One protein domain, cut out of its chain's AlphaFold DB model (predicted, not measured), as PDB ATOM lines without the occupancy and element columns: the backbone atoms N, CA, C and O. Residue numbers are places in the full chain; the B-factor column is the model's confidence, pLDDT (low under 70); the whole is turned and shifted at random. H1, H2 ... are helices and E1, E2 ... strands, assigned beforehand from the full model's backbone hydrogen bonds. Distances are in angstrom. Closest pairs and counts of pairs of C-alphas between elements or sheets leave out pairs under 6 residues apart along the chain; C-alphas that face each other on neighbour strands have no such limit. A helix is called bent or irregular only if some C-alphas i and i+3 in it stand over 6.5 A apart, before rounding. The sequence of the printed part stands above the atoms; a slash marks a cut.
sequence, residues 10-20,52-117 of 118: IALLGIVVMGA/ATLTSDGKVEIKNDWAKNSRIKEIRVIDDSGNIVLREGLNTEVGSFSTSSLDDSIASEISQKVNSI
ATOM      1  N   ILE A  10     216.558 289.809 346.098       60.16
ATOM      2  CA  ILE A  10     217.104 291.143 345.827       60.16
ATOM      3  C   ILE A  10     218.583 291.136 346.224       60.16
ATOM      4  O   ILE A  10     218.923 290.924 347.387       60.16
ATOM      5  N   ALA A  11     219.469 291.382 345.261       62.72
ATOM      6  CA  ALA A  11     220.910 291.457 345.474       62.72
ATOM      7  C   ALA A  11     221.418 292.895 345.325       62.72
ATOM      8  O   ALA A  11     221.105 293.603 344.368       62.72
ATOM      9  N   LEU A  12     222.268 293.316 346.261       60.78
ATOM     10  CA  LEU A  12     222.946 294.609 346.225       60.78
ATOM     11  C   LEU A  12     224.317 294.456 345.564       60.78
ATOM     12  O   LEU A  12     225.160 293.690 346.037       60.78
ATOM     13  N   LEU A  13     224.561 295.186 344.475       62.53
ATOM     14  CA  LEU A  13     225.829 295.137 343.748       62.53
ATOM     15  C   LEU A  13     226.337 296.565 343.539       62.53
ATOM     16  O   LEU A  13     225.658 297.399 342.973       62.53
ATOM     17  N   GLY A  14     227.530 296.872 344.053       58.06
ATOM     18  CA  GLY A  14     228.110 298.223 343.987       58.06
ATOM     19  C   GLY A  14     227.938 299.045 345.266       58.06
ATOM     20  O   GLY A  14     227.458 300.177 345.221       58.06
ATOM     21  N   ILE A  15     228.356 298.496 346.409       61.03
ATOM     22  CA  ILE A  15     228.337 299.211 347.687       61.03
ATOM     23  C   ILE A  15     229.681 299.918 347.909       61.03
ATOM     24  O   ILE A  15     230.741 299.305 347.796       61.03
ATOM     25  N   VAL A  16     229.641 301.216 348.220       63.88
ATOM     26  CA  VAL A  16     230.818 302.012 348.593       63.88
ATOM     27  C   VAL A  16     230.713 302.430 350.046       63.88
ATOM     28  O   VAL A  16     229.715 302.991 350.481       63.88
ATOM     29  N   VAL A  17     231.780 302.187 350.787       56.59
ATOM     30  CA  VAL A  17     231.851 302.414 352.226       56.59
ATOM     31  C   VAL A  17     232.418 303.797 352.468       56.59
ATOM     32  O   VAL A  17     233.581 304.050 352.160       56.59
ATOM     33  N   MET A  18     231.627 304.689 353.047       61.50
ATOM     34  CA  MET A  18     232.076 306.029 353.429       61.50
ATOM     35  C   MET A  18     232.538 306.023 354.889       61.50
ATOM     36  O   MET A  18     232.043 306.751 355.738       61.50
ATOM     37  N   GLY A  19     233.506 305.156 355.187       46.88
ATOM     38  CA  GLY A  19     234.237 305.157 356.451       46.88
ATOM     39  C   GLY A  19     235.690 305.496 356.171       46.88
ATOM     40  O   GLY A  19     236.346 304.732 355.471       46.88
ATOM     41  N   ALA A  20     236.153 306.637 356.685       42.84
ATOM     42  CA  ALA A  20     237.499 307.197 356.560       42.84
ATOM     43  C   ALA A  20     238.583 306.197 356.093       42.84
ATOM     44  O   ALA A  20     239.124 305.428 356.889       42.84
ATOM     45  N   ALA A  52     218.789 293.742 351.573       77.81
ATOM     46  CA  ALA A  52     217.601 294.308 350.952       77.81
ATOM     47  C   ALA A  52     216.450 293.300 351.052       77.81
ATOM     48  O   ALA A  52     216.624 292.133 350.700       77.81
ATOM     49  N   THR A  53     215.291 293.749 351.521       78.94
ATOM     50  CA  THR A  53     214.098 292.920 351.721       78.94
ATOM     51  C   THR A  53     212.910 293.574 351.033       78.94
ATOM     52  O   THR A  53     212.652 294.757 351.246       78.94
ATOM     53  N   LEU A  54     212.171 292.802 350.237       76.62
ATOM     54  CA  LEU A  54     210.858 293.206 349.742       76.62
ATOM     55  C   LEU A  54     209.812 292.921 350.824       76.62
ATOM     56  O   LEU A  54     209.622 291.769 351.219       76.62
ATOM     57  N   THR A  55     209.157 293.957 351.324       76.25
ATOM     58  CA  THR A  55     208.088 293.845 352.314       76.25
ATOM     59  C   THR A  55     206.759 293.506 351.640       76.25
ATOM     60  O   THR A  55     206.556 293.720 350.444       76.25
ATOM     61  N   SER A  56     205.807 292.986 352.415       67.81
ATOM     62  CA  SER A  56     204.488 292.588 351.906       67.81
ATOM     63  C   SER A  56     203.626 293.754 351.407       67.81
ATOM     64  O   SER A  56     202.660 293.523 350.688       67.81
ATOM     65  N   ASP A  57     203.949 294.995 351.784       72.94
ATOM     66  CA  ASP A  57     203.328 296.218 351.257       72.94
ATOM     67  C   ASP A  57     203.998 296.736 349.969       72.94
ATOM     68  O   ASP A  57     203.640 297.809 349.491       72.94
ATOM     69  N   GLY A  58     204.934 295.978 349.380       69.62
ATOM     70  CA  GLY A  58     205.577 296.317 348.106       69.62
ATOM     71  C   GLY A  58     206.707 297.341 348.228       69.62
ATOM     72  O   GLY A  58     207.058 297.993 347.245       69.62
ATOM     73  N   LYS A  59     207.276 297.511 349.427       77.31
ATOM     74  CA  LYS A  59     208.430 298.386 349.647       77.31
ATOM     75  C   LYS A  59     209.710 297.580 349.695       77.31
ATOM     76  O   LYS A  59     209.738 296.438 350.137       77.31
ATOM     77  N   VAL A  60     210.802 298.202 349.274       78.62
ATOM     78  CA  VAL A  60     212.130 297.613 349.421       78.62
ATOM     79  C   VAL A  60     212.823 298.301 350.583       78.62
ATOM     80  O   VAL A  60     213.157 299.485 350.516       78.62
ATOM     81  N   GLU A  61     213.023 297.553 351.660       82.12
ATOM     82  CA  GLU A  61     213.777 297.992 352.823       82.12
ATOM     83  C   GLU A  61     215.227 297.566 352.693       82.12
ATOM     84  O   GLU A  61     215.532 296.412 352.398       82.12
ATOM     85  N   ILE A  62     216.132 298.498 352.961       82.31
ATOM     86  CA  ILE A  62     217.555 298.232 353.021       82.31
ATOM     87  C   ILE A  62     218.025 298.438 354.445       82.31
ATOM     88  O   ILE A  62     217.994 299.548 354.975       82.31
ATOM     89  N   LYS A  63     218.490 297.355 355.053       81.69
ATOM     90  CA  LYS A  63     219.052 297.348 356.393       81.69
ATOM     91  C   LYS A  63     220.566 297.301 356.303       81.69
ATOM     92  O   LYS A  63     221.114 296.398 355.677       81.69
ATOM     93  N   ASN A  64     221.231 298.246 356.951       78.81
ATOM     94  CA  ASN A  64     222.676 298.264 357.108       78.81
ATOM     95  C   ASN A  64     223.027 297.906 358.556       78.81
ATOM     96  O   ASN A  64     223.013 298.769 359.427       78.81
ATOM     97  N   ASP A  65     223.364 296.644 358.806       79.56
ATOM     98  CA  ASP A  65     223.847 296.157 360.105       79.56
ATOM     99  C   ASP A  65     225.345 296.426 360.314       79.56
ATOM    100  O   ASP A  65     225.950 295.974 361.288       79.56
ATOM    101  N   TRP A  66     225.966 297.182 359.410       76.88
ATOM    102  CA  TRP A  66     227.361 297.546 359.525       76.88
ATOM    103  C   TRP A  66     227.551 298.849 360.294       76.88
ATOM    104  O   TRP A  66     226.819 299.818 360.110       76.88
ATOM    105  N   ALA A  67     228.630 298.925 361.075       75.06
ATOM    106  CA  ALA A  67     229.031 300.111 361.837       75.06
ATOM    107  C   ALA A  67     229.561 301.279 360.972       75.06
ATOM    108  O   ALA A  67     230.262 302.156 361.476       75.06
ATOM    109  N   LYS A  68     229.299 301.276 359.660       76.31
ATOM    110  CA  LYS A  68     229.767 302.293 358.712       76.31
ATOM    111  C   LYS A  68     228.653 302.699 357.758       76.31
ATOM    112  O   LYS A  68     227.891 301.852 357.289       76.31
ATOM    113  N   ASN A  69     228.622 303.983 357.410       73.06
ATOM    114  CA  ASN A  69     227.755 304.482 356.351       73.06
ATOM    115  C   ASN A  69     228.158 303.873 355.012       73.06
ATOM    116  O   ASN A  69     229.348 303.760 354.686       73.06
ATOM    117  N   SER A  70     227.150 303.506 354.234       74.56
ATOM    118  CA  SER A  70     227.344 302.833 352.960       74.56
ATOM    119  C   SER A  70     226.457 303.450 351.898       74.56
ATOM    120  O   SER A  70     225.265 303.655 352.098       74.56
ATOM    121  N   ARG A  71     227.050 303.736 350.745       78.81
ATOM    122  CA  ARG A  71     226.350 304.204 349.559       78.81
ATOM    123  C   ARG A  71     226.090 303.034 348.629       78.81
ATOM    124  O   ARG A  71     227.022 302.344 348.217       78.81
ATOM    125  N   ILE A  72     224.831 302.849 348.277       77.50
ATOM    126  CA  ILE A  72     224.354 301.801 347.389       77.50
ATOM    127  C   ILE A  72     224.179 302.404 346.009       77.50
ATOM    128  O   ILE A  72     223.450 303.384 345.843       77.50
ATOM    129  N   LYS A  73     224.886 301.827 345.036       79.69
ATOM    130  CA  LYS A  73     224.890 302.321 343.660       79.69
ATOM    131  C   LYS A  73     223.972 301.557 342.720       79.69
ATOM    132  O   LYS A  73     223.671 302.056 341.644       79.69
ATOM    133  N   GLU A  74     223.582 300.342 343.079       78.50
ATOM    134  CA  GLU A  74     222.756 299.505 342.217       78.50
ATOM    135  C   GLU A  74     222.097 298.372 343.017       78.50
ATOM    136  O   GLU A  74     222.673 297.815 343.960       78.50
ATOM    137  N   ILE A  75     220.874 298.039 342.605       79.44
ATOM    138  CA  ILE A  75     220.143 296.841 343.009       79.44
ATOM    139  C   ILE A  75     219.896 295.974 341.786       79.44
ATOM    140  O   ILE A  75     219.586 296.461 340.699       79.44
ATOM    141  N   ARG A  76     220.011 294.662 341.980       78.94
ATOM    142  CA  ARG A  76     219.651 293.662 340.985       78.94
ATOM    143  C   ARG A  76     218.599 292.724 341.545       78.94
ATOM    144  O   ARG A  76     218.709 292.276 342.683       78.94
ATOM    145  N   VAL A  77     217.619 292.398 340.716       76.94
ATOM    146  CA  VAL A  77     216.700 291.290 340.982       76.94
ATOM    147  C   VAL A  77     217.238 290.080 340.242       76.94
ATOM    148  O   VAL A  77     217.532 290.168 339.044       76.94
ATOM    149  N   ILE A  78     217.407 288.984 340.972       75.50
ATOM    150  CA  ILE A  78     217.946 287.735 340.450       75.50
ATOM    151  C   ILE A  78     216.836 286.684 340.508       75.50
ATOM    152  O   ILE A  78     216.175 286.550 341.538       75.50
ATOM    153  N   ASP A  79     216.612 285.983 339.398       74.19
ATOM    154  CA  ASP A  79     215.686 284.849 339.353       74.19
ATOM    155  C   ASP A  79     216.278 283.598 340.034       74.19
ATOM    156  O   ASP A  79     217.461 283.542 340.376       74.19
ATOM    157  N   ASP A  80     215.462 282.558 340.198       73.62
ATOM    158  CA  ASP A  80     215.879 281.295 340.827       73.62
ATOM    159  C   ASP A  80     216.990 280.560 340.046       73.62
ATOM    160  O   ASP A  80     217.667 279.683 340.582       73.62
ATOM    161  N   SER A  81     217.208 280.924 338.779       73.06
ATOM    162  CA  SER A  81     218.278 280.393 337.926       73.06
ATOM    163  C   SER A  81     219.580 281.199 338.028       73.06
ATOM    164  O   SER A  81     220.569 280.857 337.376       73.06
ATOM    165  N   GLY A  82     219.611 282.258 338.841       70.50
ATOM    166  CA  GLY A  82     220.770 283.129 339.008       70.50
ATOM    167  C   GLY A  82     220.903 284.214 337.932       70.50
ATOM    168  O   GLY A  82     221.916 284.921 337.909       70.50
ATOM    169  N   ASN A  83     219.917 284.382 337.046       75.25
ATOM    170  CA  ASN A  83     219.949 285.417 336.018       75.25
ATOM    171  C   ASN A  83     219.463 286.753 336.572       75.25
ATOM    172  O   ASN A  83     218.491 286.840 337.318       75.25
ATOM    173  N   ILE A  84     220.118 287.829 336.140       78.00
ATOM    174  CA  ILE A  84     219.706 289.193 336.469       78.00
ATOM    175  C   ILE A  84     218.524 289.565 335.571       78.00
ATOM    176  O   ILE A  84     218.703 289.744 334.366       78.00
ATOM    177  N   VAL A  85     217.343 289.730 336.161       76.94
ATOM    178  CA  VAL A  85     216.112 290.104 335.442       76.94
ATOM    179  C   VAL A  85     215.759 291.584 335.581       76.94
ATOM    180  O   VAL A  85     214.995 292.107 334.771       76.94
ATOM    181  N   LEU A  86     216.338 292.269 336.573       77.00
ATOM    182  CA  LEU A  86     216.289 293.724 336.727       77.00
ATOM    183  C   LEU A  86     217.633 294.241 337.212       77.00
ATOM    184  O   LEU A  86     218.292 293.598 338.035       77.00
ATOM    185  N   ARG A  87     218.004 295.429 336.750       81.00
ATOM    186  CA  ARG A  87     219.149 296.171 337.256       81.00
ATOM    187  C   ARG A  87     218.765 297.636 337.338       81.00
ATOM    188  O   ARG A  87     218.720 298.294 336.307       81.00
ATOM    189  N   GLU A  88     218.594 298.122 338.558       78.31
ATOM    190  CA  GLU A  88     218.305 299.526 338.807       78.31
ATOM    191  C   GLU A  88     219.497 300.236 339.429       78.31
ATOM    192  O   GLU A  88     220.058 299.806 340.442       78.31
ATOM    193  N   GLY A  89     219.881 301.339 338.791       77.62
ATOM    194  CA  GLY A  89     220.883 302.254 339.309       77.62
ATOM    195  C   GLY A  89     220.313 303.042 340.481       77.62
ATOM    196  O   GLY A  89     219.229 303.610 340.406       77.62
ATOM    197  N   LEU A  90     221.068 303.102 341.567       75.50
ATOM    198  CA  LEU A  90     220.706 303.807 342.788       75.50
ATOM    199  C   LEU A  90     221.814 304.771 343.183       75.50
ATOM    200  O   LEU A  90     222.958 304.676 342.745       75.50
ATOM    201  N   ASN A  91     221.478 305.725 344.036       77.50
ATOM    202  CA  ASN A  91     222.474 306.563 344.685       77.50
ATOM    203  C   ASN A  91     221.986 306.921 346.086       77.50
ATOM    204  O   ASN A  91     221.772 308.088 346.409       77.50
ATOM    205  N   THR A  92     221.777 305.886 346.893       71.75
ATOM    206  CA  THR A  92     221.201 306.013 348.234       71.75
ATOM    207  C   THR A  92     222.274 305.769 349.276       71.75
ATOM    208  O   THR A  92     223.025 304.796 349.195       71.75
ATOM    209  N   GLU A  93     222.367 306.657 350.260       78.75
ATOM    210  CA  GLU A  93     223.208 306.455 351.434       78.75
ATOM    211  C   GLU A  93     222.378 305.835 352.556       78.75
ATOM    212  O   GLU A  93     221.319 306.347 352.906       78.75
ATOM    213  N   VAL A  94     222.871 304.731 353.109       76.06
ATOM    214  CA  VAL A  94     222.281 304.048 354.256       76.06
ATOM    215  C   VAL A  94     223.251 304.191 355.424       76.06
ATOM    216  O   VAL A  94     224.404 303.743 355.363       76.06
ATOM    217  N   GLY A  95     222.791 304.849 356.486       73.75
ATOM    218  CA  GLY A  95     223.573 305.079 357.700       73.75
ATOM    219  C   GLY A  95     223.932 303.773 358.415       73.75
ATOM    220  O   GLY A  95     223.304 302.736 358.183       73.75
ATOM    221  N   SER A  96     224.936 303.799 359.292       77.12
ATOM    222  CA  SER A  96     225.266 302.622 360.108       77.12
ATOM    223  C   SER A  96     224.104 302.217 361.015       77.12
ATOM    224  O   SER A  96     223.513 303.093 361.648       77.12
ATOM    225  N   PHE A  97     223.831 300.919 361.141       75.94
ATOM    226  CA  PHE A  97     222.750 300.380 361.983       75.94
ATOM    227  C   PHE A  97     221.385 301.016 361.701       75.94
ATOM    228  O   PHE A  97     220.600 301.267 362.614       75.94
ATOM    229  N   SER A  98     221.117 301.311 360.430       77.69
ATOM    230  CA  SER A  98     219.875 301.946 360.006       77.69
ATOM    231  C   SER A  98     219.136 301.094 358.986       77.69
ATOM    232  O   SER A  98     219.739 300.317 358.240       77.69
ATOM    233  N   THR A  99     217.819 301.268 358.966       78.88
ATOM    234  CA  THR A  99     216.951 300.774 357.901       78.88
ATOM    235  C   THR A  99     216.477 301.975 357.101       78.88
ATOM    236  O   THR A  99     216.070 302.987 357.671       78.88
ATOM    237  N   SER A 100     216.554 301.883 355.782       78.31
ATOM    238  CA  SER A 100     216.056 302.903 354.865       78.31
ATOM    239  C   SER A 100     215.181 302.247 353.811       78.31
ATOM    240  O   SER A 100     215.548 301.212 353.258       78.31
ATOM    241  N   SER A 101     214.030 302.843 353.529       81.44
ATOM    242  CA  SER A 101     213.191 302.430 352.406       81.44
ATOM    243  C   SER A 101     213.702 303.079 351.124       81.44
ATOM    244  O   SER A 101     214.147 304.230 351.136       81.44
ATOM    245  N   LEU A 102     213.660 302.333 350.022       79.50
ATOM    246  CA  LEU A 102     213.852 302.918 348.700       79.50
ATOM    247  C   LEU A 102     212.690 303.834 348.330       79.50
ATOM    248  O   LEU A 102     211.600 303.729 348.886       79.50
ATOM    249  N   ASP A 103     212.951 304.704 347.356       81.25
ATOM    250  CA  ASP A 103     211.922 305.506 346.709       81.25
ATOM    251  C   ASP A 103     210.793 304.617 346.161       81.25
ATOM    252  O   ASP A 103     211.056 303.567 345.564       81.25
ATOM    253  N   ASP A 104     209.547 305.055 346.354       79.50
ATOM    254  CA  ASP A 104     208.346 304.287 346.015       79.50
ATOM    255  C   ASP A 104     208.285 303.918 344.524       79.50
ATOM    256  O   ASP A 104     207.789 302.844 344.178       79.50
ATOM    257  N   SER A 105     208.818 304.759 343.627       78.38
ATOM    258  CA  SER A 105     208.835 304.469 342.190       78.38
ATOM    259  C   SER A 105     209.743 303.279 341.877       78.38
ATOM    260  O   SER A 105     209.353 302.375 341.139       78.38
ATOM    261  N   ILE A 106     210.935 303.252 342.478       76.44
ATOM    262  CA  ILE A 106     211.919 302.181 342.275       76.44
ATOM    263  C   ILE A 106     211.462 300.900 342.981       76.44
ATOM    264  O   ILE A 106     211.570 299.801 342.434       76.44
ATOM    265  N   ALA A 107     210.903 301.031 344.185       78.00
ATOM    266  CA  ALA A 107     210.342 299.907 344.924       78.00
ATOM    267  C   ALA A 107     209.172 299.253 344.170       78.00
ATOM    268  O   ALA A 107     209.088 298.026 344.126       78.00
ATOM    269  N   SER A 108     208.312 300.049 343.525       80.81
ATOM    270  CA  SER A 108     207.217 299.553 342.688       80.81
ATOM    271  C   SER A 108     207.729 298.771 341.477       80.81
ATOM    272  O   SER A 108     207.234 297.679 341.199       80.81
ATOM    273  N   GLU A 109     208.757 299.271 340.790       79.06
ATOM    274  CA  GLU A 109     209.354 298.590 339.635       79.06
ATOM    275  C   GLU A 109     210.014 297.259 340.022       79.06
ATOM    276  O   GLU A 109     209.760 296.227 339.393       79.06
ATOM    277  N   ILE A 110     210.773 297.245 341.123       78.12
ATOM    278  CA  ILE A 110     211.345 296.017 341.693       78.12
ATOM    279  C   ILE A 110     210.235 295.031 342.066       78.12
ATOM    280  O   ILE A 110     210.309 293.861 341.695       78.12
ATOM    281  N   SER A 111     209.191 295.496 342.756       75.50
ATOM    282  CA  SER A 111     208.062 294.662 343.183       75.50
ATOM    283  C   SER A 111     207.336 294.035 341.999       75.50
ATOM    284  O   SER A 111     207.054 292.838 342.006       75.50
ATOM    285  N   GLN A 112     207.053 294.819 340.957       78.75
ATOM    286  CA  GLN A 112     206.444 294.316 339.727       78.75
ATOM    287  C   GLN A 112     207.327 293.260 339.077       78.75
ATOM    288  O   GLN A 112     206.818 292.222 338.653       78.75
ATOM    289  N   LYS A 113     208.645 293.491 339.029       75.50
ATOM    290  CA  LYS A 113     209.548 292.533 338.403       75.50
ATOM    291  C   LYS A 113     209.643 291.239 339.192       75.50
ATOM    292  O   LYS A 113     209.487 290.188 338.585       75.50
ATOM    293  N   VAL A 114     209.811 291.310 340.511       71.69
ATOM    294  CA  VAL A 114     209.825 290.139 341.401       71.69
ATOM    295  C   VAL A 114     208.548 289.314 341.236       71.69
ATOM    296  O   VAL A 114     208.625 288.113 341.007       71.69
ATOM    297  N   ASN A 115     207.382 289.962 341.236       70.56
ATOM    298  CA  ASN A 115     206.090 289.285 341.077       70.56
ATOM    299  C   ASN A 115     205.817 288.772 339.650       70.56
ATOM    300  O   ASN A 115     204.852 288.040 339.438       70.56
ATOM    301  N   SER A 116     206.622 289.179 338.664       67.62
ATOM    302  CA  SER A 116     206.513 288.733 337.267       67.62
ATOM    303  C   SER A 116     207.429 287.557 336.924       67.62
ATOM    304  O   SER A 116     207.357 287.047 335.804       67.62
ATOM    305  N   ILE A 117     208.312 287.159 337.847       64.56
ATOM    306  CA  ILE A 117     209.198 286.010 337.656       64.56
ATOM    307  C   ILE A 117     208.349 284.739 337.831       64.56
ATOM    308  O   ILE A 117     207.665 284.619 338.849       64.56
TER     309      ILE A 117
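This is residues 10 to 20 and 52 to 117 of the 118 residues of an uncharacterized protein of Nitrosopumilales archaeon CG11_big_fil_rev_8_21_14_0_20_33_24 (UniProt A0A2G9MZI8). This is a small sandwich, two sheets face to face over part of their area with their strands crossed, and a helix, H1, over E5 and E6 of the larger sheet that also grazes the smaller one. The larger sheet is a long, bent hairpin of E5 and E6 with the short strands E1 and E2 one after the other along the free side of E5; the smaller is E3 - E4 - E7, and both sheets are antiparallel. The printed part has 77 residues with seven named strands and one named helix, in the order E1 E2 E3 E4 E5 E6 E7 H1, class mixed, helices and strands. It is compact, with a radius of gyration of the C-alphas of 12.4 A, yet elongated, spanning 40 by 25 by 18 A.

Find C-alpha 10 at (217.104, 291.143, 345.827), where E1, residues 10 to 12, begins; it runs on into E2, residues 15 to 17, at 42 degrees. After the cut come E3, residues 52 to 54, and E4, residues 60 to 64, 13.1 A long. From C-alpha 70 at (227.344, 302.833, 352.960), E5 runs 21.7 A through residues 70 to 78 and bends by 65 degrees at residue 73. E6, residues 84 to 94, is 23.3 A long and bends by 76 degrees at residue 91. E7 holds residues 98 to 101, and H1, residues 104 to 115, runs 16.0 A to C-alpha 115 at (206.090, 289.285, 341.077).

Look first at the branched, strongly twisted sheet. E1, beside residues 75 to 77, and E2, beside residues 70 to 72, lie on one side of E5, with N 11 and O 76 at 2.8 A and N 16 and O 71 at 2.9 A. E6 is on the other side, where N 72 and O 92 are 2.8 A apart. In the second sheet, E3 and E4 form a hairpin, with N 53 and O 61 at 2.8 A; between E4 and E7, N 62 and O 100 are 2.8 A apart. The facing parts of the two sheets are 9.6 A centre to centre, their strands at 46 degrees. H1 is on the branched sheet at a height over the sheet of 9.9 A, along the strands at 20 degrees to E5 on the local plane; its closest C-alphas to E6 are those of Lys 113 and Leu 86, 7.0 A. In H1 every O i to N i+4 pair is within hydrogen-bond range.

The two C-alphas farthest apart, those of Ala 20 and Ser 116, are 40.9 A apart. Residues 21 to 51 are not printed, and C-alphas 20 and 52 stand 24.4 A apart across that cut. The links printed whole are tight. Mean pLDDT of the printed part is 73.9; look for values under 70 at residues 10 to 20, 56, 58 and 116 to 117.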